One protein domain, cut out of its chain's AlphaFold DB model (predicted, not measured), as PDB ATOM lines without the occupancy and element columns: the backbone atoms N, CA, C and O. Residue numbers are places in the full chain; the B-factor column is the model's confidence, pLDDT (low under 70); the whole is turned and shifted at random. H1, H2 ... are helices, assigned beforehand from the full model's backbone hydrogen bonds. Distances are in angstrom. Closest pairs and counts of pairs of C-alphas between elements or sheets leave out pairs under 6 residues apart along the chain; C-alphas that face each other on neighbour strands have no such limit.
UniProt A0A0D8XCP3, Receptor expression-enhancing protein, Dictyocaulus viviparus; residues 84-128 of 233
ATOM      1  N   ILE A  84       1.473 -52.418  -9.899       66.94
ATOM      2  CA  ILE A  84       1.963 -53.421 -10.848       66.94
ATOM      3  C   ILE A  84       1.122 -54.696 -10.718       66.94
ATOM      4  O   ILE A  84       0.605 -55.188 -11.711       66.94
ATOM      5  N   SER A  85       0.873 -55.188  -9.503       67.31
ATOM      6  CA  SER A  85       0.036 -56.380  -9.304       67.31
ATOM      7  C   SER A  85      -1.401 -56.197  -9.805       67.31
ATOM      8  O   SER A  85      -2.000 -57.146 -10.302       67.31
ATOM      9  N   PHE A  86      -1.934 -54.975  -9.725       71.56
ATOM     10  CA  PHE A  86      -3.226 -54.616 -10.289       71.56
ATOM     11  C   PHE A  86      -3.172 -54.605 -11.819       71.56
ATOM     12  O   PHE A  86      -3.977 -55.288 -12.431       71.56
ATOM     13  N   LEU A  87      -2.195 -53.922 -12.429       67.12
ATOM     14  CA  LEU A  87      -2.032 -53.841 -13.889       67.12
ATOM     15  C   LEU A  87      -1.841 -55.205 -14.567       67.12
ATOM     16  O   LEU A  87      -2.212 -55.370 -15.726       67.12
ATOM     17  N   TYR A  88      -1.227 -56.154 -13.861       67.12
ATOM     18  CA  TYR A  88      -1.039 -57.531 -14.321       67.12
ATOM     19  C   TYR A  88      -2.133 -58.489 -13.817       67.12
ATOM     20  O   TYR A  88      -2.085 -59.683 -14.114       67.12
ATOM     21  N   GLY A  89      -3.104 -57.998 -13.043       70.00
ATOM     22  CA  GLY A  89      -4.252 -58.776 -12.599       70.00
ATOM     23  C   GLY A  89      -5.216 -59.049 -13.752       70.00
ATOM     24  O   GLY A  89      -5.341 -58.247 -14.671       70.00
ATOM     25  N   ASP A  90      -5.932 -60.173 -13.697       61.44
ATOM     26  CA  ASP A  90      -6.908 -60.525 -14.733       61.44
ATOM     27  C   ASP A  90      -8.045 -59.485 -14.763       61.44
ATOM     28  O   ASP A  90      -8.828 -59.343 -13.817       61.44
ATOM     29  N   HIS A  91      -8.084 -58.687 -15.829       66.19
ATOM     30  CA  HIS A  91      -9.081 -57.639 -16.063       66.19
ATOM     31  C   HIS A  91     -10.120 -58.059 -17.119       66.19
ATOM     32  O   HIS A  91     -10.979 -57.260 -17.502       66.19
ATOM     33  N   GLY A  92     -10.104 -59.338 -17.520       66.69
ATOM     34  CA  GLY A  92     -11.018 -59.944 -18.485       66.69
ATOM     35  C   GLY A  92     -10.465 -59.961 -19.912       66.69
ATOM     36  O   GLY A  92      -9.713 -59.077 -20.317       66.69
ATOM     37  N   GLN A  93     -10.903 -60.948 -20.707       61.69
ATOM     38  CA  GLN A  93     -10.359 -61.240 -22.046       61.69
ATOM     39  C   GLN A  93     -10.305 -60.035 -22.999       61.69
ATOM     40  O   GLN A  93      -9.337 -59.898 -23.738       61.69
ATOM     41  N   SER A  94     -11.302 -59.143 -22.978       60.97
ATOM     42  CA  SER A  94     -11.288 -57.963 -23.853       60.97
ATOM     43  C   SER A  94     -10.188 -56.963 -23.493       60.97
ATOM     44  O   SER A  94      -9.669 -56.307 -24.386       60.97
ATOM     45  N   TYR A  95      -9.812 -56.827 -22.217       63.75
ATOM     46  CA  TYR A  95      -8.762 -55.890 -21.801       63.75
ATOM     47  C   TYR A  95      -7.385 -56.344 -22.294       63.75
ATOM     48  O   TYR A  95      -6.635 -55.541 -22.846       63.75
ATOM     49  N   ASP A  96      -7.087 -57.637 -22.169       70.19
ATOM     50  CA  ASP A  96      -5.807 -58.196 -22.607       70.19
ATOM     51  C   ASP A  96      -5.601 -58.118 -24.123       70.19
ATOM     52  O   ASP A  96      -4.469 -57.954 -24.575       70.19
ATOM     53  N   GLU A  97      -6.675 -58.156 -24.914       75.19
ATOM     54  CA  GLU A  97      -6.614 -58.004 -26.373       75.19
ATOM     55  C   GLU A  97      -6.255 -56.564 -26.795       75.19
ATOM     56  O   GLU A  97      -5.375 -56.352 -27.640       75.19
ATOM     57  N   TYR A  98      -6.864 -55.555 -26.156       71.31
ATOM     58  CA  TYR A  98      -6.517 -54.148 -26.391       71.31
ATOM     59  C   TYR A  98      -5.106 -53.822 -25.898       71.31
ATOM     60  O   TYR A  98      -4.348 -53.154 -26.603       71.31
ATOM     61  N   VAL A  99      -4.730 -54.309 -24.712       69.88
ATOM     62  CA  VAL A  99      -3.393 -54.070 -24.156       69.88
ATOM     63  C   VAL A  99      -2.324 -54.792 -24.969       69.88
ATOM     64  O   VAL A  99      -1.311 -54.177 -25.288       69.88
ATOM     65  N   GLY A 100      -2.563 -56.032 -25.400       69.19
ATOM     66  CA  GLY A 100      -1.645 -56.768 -26.273       69.19
ATOM     67  C   GLY A 100      -1.431 -56.080 -27.625       69.19
ATOM     68  O   GLY A 100      -0.306 -56.013 -28.119       69.19
ATOM     69  N   SER A 101      -2.481 -55.474 -28.186       70.56
ATOM     70  CA  SER A 101      -2.378 -54.671 -29.414       70.56
ATOM     71  C   SER A 101      -1.552 -53.390 -29.208       70.56
ATOM     72  O   SER A 101      -0.762 -52.999 -30.072       70.56
ATOM     73  N   MET A 102      -1.693 -52.742 -28.046       66.38
ATOM     74  CA  MET A 102      -0.905 -51.561 -27.674       66.38
ATOM     75  C   MET A 102       0.559 -51.911 -27.374       66.38
ATOM     76  O   MET A 102       1.446 -51.160 -27.774       66.38
ATOM     77  N   GLU A 103       0.833 -53.054 -26.743       70.62
ATOM     78  CA  GLU A 103       2.191 -53.560 -26.497       70.62
ATOM     79  C   GLU A 103       2.924 -53.891 -27.800       70.62
ATOM     80  O   GLU A 103       4.077 -53.494 -27.972       70.62
ATOM     81  N   ALA A 104       2.241 -54.545 -28.746       72.62
ATOM     82  CA  ALA A 104       2.799 -54.858 -30.062       72.62
ATOM     83  C   ALA A 104       3.138 -53.594 -30.872       72.62
ATOM     84  O   ALA A 104       4.093 -53.587 -31.645       72.62
ATOM     85  N   THR A 105       2.374 -52.517 -30.670       76.94
ATOM     86  CA  THR A 105       2.562 -51.239 -31.372       76.94
ATOM     87  C   THR A 105       3.618 -50.354 -30.703       76.94
ATOM     88  O   THR A 105       4.369 -49.666 -31.391       76.94
ATOM     89  N   LEU A 106       3.697 -50.350 -29.365       70.31
ATOM     90  CA  LEU A 106       4.534 -49.412 -28.604       70.31
ATOM     91  C   LEU A 106       5.842 -50.017 -28.068       70.31
ATOM     92  O   LEU A 106       6.674 -49.258 -27.588       70.31
ATOM     93  N   THR A 107       6.076 -51.335 -28.159       73.94
ATOM     94  CA  THR A 107       7.316 -52.033 -27.717       73.94
ATOM     95  C   THR A 107       7.692 -51.828 -26.230       73.94
ATOM     96  O   THR A 107       8.695 -52.353 -25.748       73.94
ATOM     97  N   PHE A 108       6.899 -51.077 -25.463       75.25
ATOM     98  CA  PHE A 108       7.142 -50.777 -24.054       75.25
ATOM     99  C   PHE A 108       6.314 -51.686 -23.135       75.25
ATOM    100  O   PHE A 108       5.192 -52.048 -23.485       75.25
ATOM    101  N   PRO A 109       6.821 -52.011 -21.930       76.56
ATOM    102  CA  PRO A 109       6.061 -52.764 -20.932       76.56
ATOM    103  C   PRO A 109       4.833 -51.977 -20.432       76.56
ATOM    104  O   PRO A 109       4.890 -50.746 -20.307       76.56
ATOM    105  N   ARG A 110       3.742 -52.693 -20.099       71.44
ATOM    106  CA  ARG A 110       2.423 -52.156 -19.663       71.44
ATOM    107  C   ARG A 110       2.524 -51.066 -18.600       71.44
ATOM    108  O   ARG A 110       1.822 -50.060 -18.659       71.44
ATOM    109  N   GLU A 111       3.443 -51.241 -17.656       74.75
ATOM    110  CA  GLU A 111       3.722 -50.296 -16.574       74.75
ATOM    111  C   GLU A 111       4.085 -48.890 -17.081       74.75
ATOM    112  O   GLU A 111       3.545 -47.893 -16.604       74.75
ATOM    113  N   LYS A 112       4.951 -48.788 -18.096       78.31
ATOM    114  CA  LYS A 112       5.427 -47.507 -18.635       78.31
ATOM    115  C   LYS A 112       4.348 -46.827 -19.462       78.31
ATOM    116  O   LYS A 112       4.233 -45.606 -19.416       78.31
ATOM    117  N   ILE A 113       3.533 -47.615 -20.161       77.69
ATOM    118  CA  ILE A 113       2.364 -47.121 -20.894       77.69
ATOM    119  C   ILE A 113       1.348 -46.537 -19.905       77.69
ATOM    120  O   ILE A 113       0.863 -45.429 -20.118       77.69
ATOM    121  N   ALA A 114       1.091 -47.217 -18.784       73.25
ATOM    122  CA  ALA A 114       0.196 -46.721 -17.744       73.25
ATOM    123  C   ALA A 114       0.711 -45.420 -17.103       73.25
ATOM    124  O   ALA A 114      -0.051 -44.462 -16.974       73.25
ATOM    125  N   TYR A 115       2.004 -45.331 -16.767       72.94
ATOM    126  CA  TYR A 115       2.601 -44.079 -16.280       72.94
ATOM    127  C   TYR A 115       2.559 -42.961 -17.325       72.94
ATOM    128  O   TYR A 115       2.277 -41.815 -16.978       72.94
ATOM    129  N   GLY A 116       2.785 -43.286 -18.600       79.25
ATOM    130  CA  GLY A 116       2.691 -42.345 -19.713       79.25
ATOM    131  C   GLY A 116       1.273 -41.811 -19.908       79.25
ATOM    132  O   GLY A 116       1.094 -40.604 -20.034       79.25
ATOM    133  N   LEU A 117       0.261 -42.680 -19.852       79.38
ATOM    134  CA  LEU A 117      -1.151 -42.298 -19.927       79.38
ATOM    135  C   LEU A 117      -1.584 -41.477 -18.713       79.38
ATOM    136  O   LEU A 117      -2.252 -40.462 -18.885       79.38
ATOM    137  N   MET A 118      -1.168 -41.855 -17.500       74.44
ATOM    138  CA  MET A 118      -1.420 -41.056 -16.296       74.44
ATOM    139  C   MET A 118      -0.744 -39.680 -16.373       74.44
ATOM    140  O   MET A 118      -1.358 -38.678 -16.014       74.44
ATOM    141  N   GLY A 119       0.491 -39.610 -16.875       75.94
ATOM    142  CA  GLY A 119       1.223 -38.359 -17.077       75.94
ATOM    143  C   GLY A 119       0.601 -37.477 -18.161       75.94
ATOM    144  O   GLY A 119       0.433 -36.278 -17.959       75.94
ATOM    145  N   LEU A 120       0.190 -38.064 -19.285       79.06
ATOM    146  CA  LEU A 120      -0.490 -37.364 -20.374       79.06
ATOM    147  C   LEU A 120      -1.869 -36.867 -19.939       79.06
ATOM    148  O   LEU A 120      -2.226 -35.730 -20.236       79.06
ATOM    149  N   LEU A 121      -2.609 -37.673 -19.176       72.44
ATOM    150  CA  LEU A 121      -3.854 -37.261 -18.539       72.44
ATOM    151  C   LEU A 121      -3.604 -36.091 -17.580       72.44
ATOM    152  O   LEU A 121      -4.336 -35.110 -17.629       72.44
ATOM    153  N   ALA A 122      -2.546 -36.137 -16.766       67.75
ATOM    154  CA  ALA A 122      -2.182 -35.036 -15.875       67.75
ATOM    155  C   ALA A 122      -1.841 -33.745 -16.642       67.75
ATOM    156  O   ALA A 122      -2.301 -32.673 -16.261       67.75
ATOM    157  N   VAL A 123      -1.104 -33.831 -17.753       75.25
ATOM    158  CA  VAL A 123      -0.802 -32.674 -18.617       75.25
ATOM    159  C   VAL A 123      -2.064 -32.145 -19.302       75.25
ATOM    160  O   VAL A 123      -2.286 -30.935 -19.348       75.25
ATOM    161  N   TYR A 124      -2.938 -33.035 -19.774       72.62
ATOM    162  CA  TYR A 124      -4.233 -32.662 -20.340       72.62
ATOM    163  C   TYR A 124      -5.132 -31.976 -19.305       72.62
ATOM    164  O   TYR A 124      -5.825 -31.020 -19.636       72.62
ATOM    165  N   LEU A 125      -5.077 -32.391 -18.038       67.56
ATOM    166  CA  LEU A 125      -5.801 -31.746 -16.941       67.56
ATOM    167  C   LEU A 125      -5.263 -30.341 -16.603       67.56
ATOM    168  O   LEU A 125      -6.005 -29.535 -16.050       67.56
ATOM    169  N   ILE A 126      -4.008 -30.023 -16.949       64.81
ATOM    170  CA  ILE A 126      -3.413 -28.687 -16.752       64.81
ATOM    171  C   ILE A 126      -3.875 -27.699 -17.835       64.81
ATOM    172  O   ILE A 126      -4.044 -26.514 -17.555       64.81
ATOM    173  N   ILE A 127      -4.075 -28.177 -19.067       67.56
ATOM    174  CA  ILE A 127      -4.323 -27.330 -20.248       67.56
ATOM    175  C   ILE A 127      -5.799 -27.369 -20.688       67.56
ATOM    176  O   ILE A 127      -6.300 -26.429 -21.304       67.56
ATOM    177  N   GLY A 128      -6.512 -28.454 -20.390       71.56
ATOM    178  CA  GLY A 128      -7.825 -28.760 -20.947       71.56
ATOM    179  C   GLY A 128      -8.981 -28.027 -20.268       71.56
ATOM    180  O   GLY A 128      -9.211 -28.147 -19.067       71.56
TER     181      GLY A 128
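AT A GLANCE: This is residues 84 to 128 of the 233 residues of the protein "Receptor expression-enhancing protein" of Dictyocaulus viviparus (UniProt A0A0D8XCP3). A long helix, H3, begins loosely beside the length of H2, near Glu 103, and runs away from it at about a right angle, with the short H1 near the same first residues of H3, 110 to 111. H3 is the longest helix, and its residues 115 to 127 stick out free. The printed part has 45 residues with three named helices, H1, H2 and H3 in that order, and no named strand; its class is all helix. It is loose, with a radius of gyration of the C-alphas of 12.0 A, and elongated, spanning 34 by 22 by 17 A.

IN THESE COORDINATES: Find C-alpha 84 at (1.963, -53.421, -10.848); here H1 begins, residues 84 to 87. Go on to Gln 93, where H2 begins; it runs to Leu 106, 20.1 A from first to last C-alpha. H3, residues 110 to 127, starts with C-alpha 110 at (2.423, -52.156, -19.663) and runs 25.7 A to C-alpha 127 at (-4.323, -27.330, -20.248).

HOW THE PARTS SIT: Look first at H1 and H3, which only just touch, with 3 pairs of C-alphas within 8 A; the closest C-alphas are those of Ile 84 and Glu 111, 6.8 A apart. H3 touches H1 with residues 110 to 111 alone. H1 and H2 are apart. H2 and H3 are close but not clearly touching, with the C-alphas of Glu 103 and Arg 110 the closest at 7.0 A. Their lines are about perpendicular, at 83 degrees. In H2 and H3 every O i to N i+4 pair is within hydrogen-bond range; H1 is too short for such a pair.

THE WHOLE: The two C-alphas farthest apart, those of Gln 93 and Ile 127, are 34.5 A apart. The printed part has no cut, and both links are tight. Read the B-factor column for a mean pLDDT of 71.0 over the printed part; 17 residues are under 70, among them residues 90 to 95 and 125 to 127.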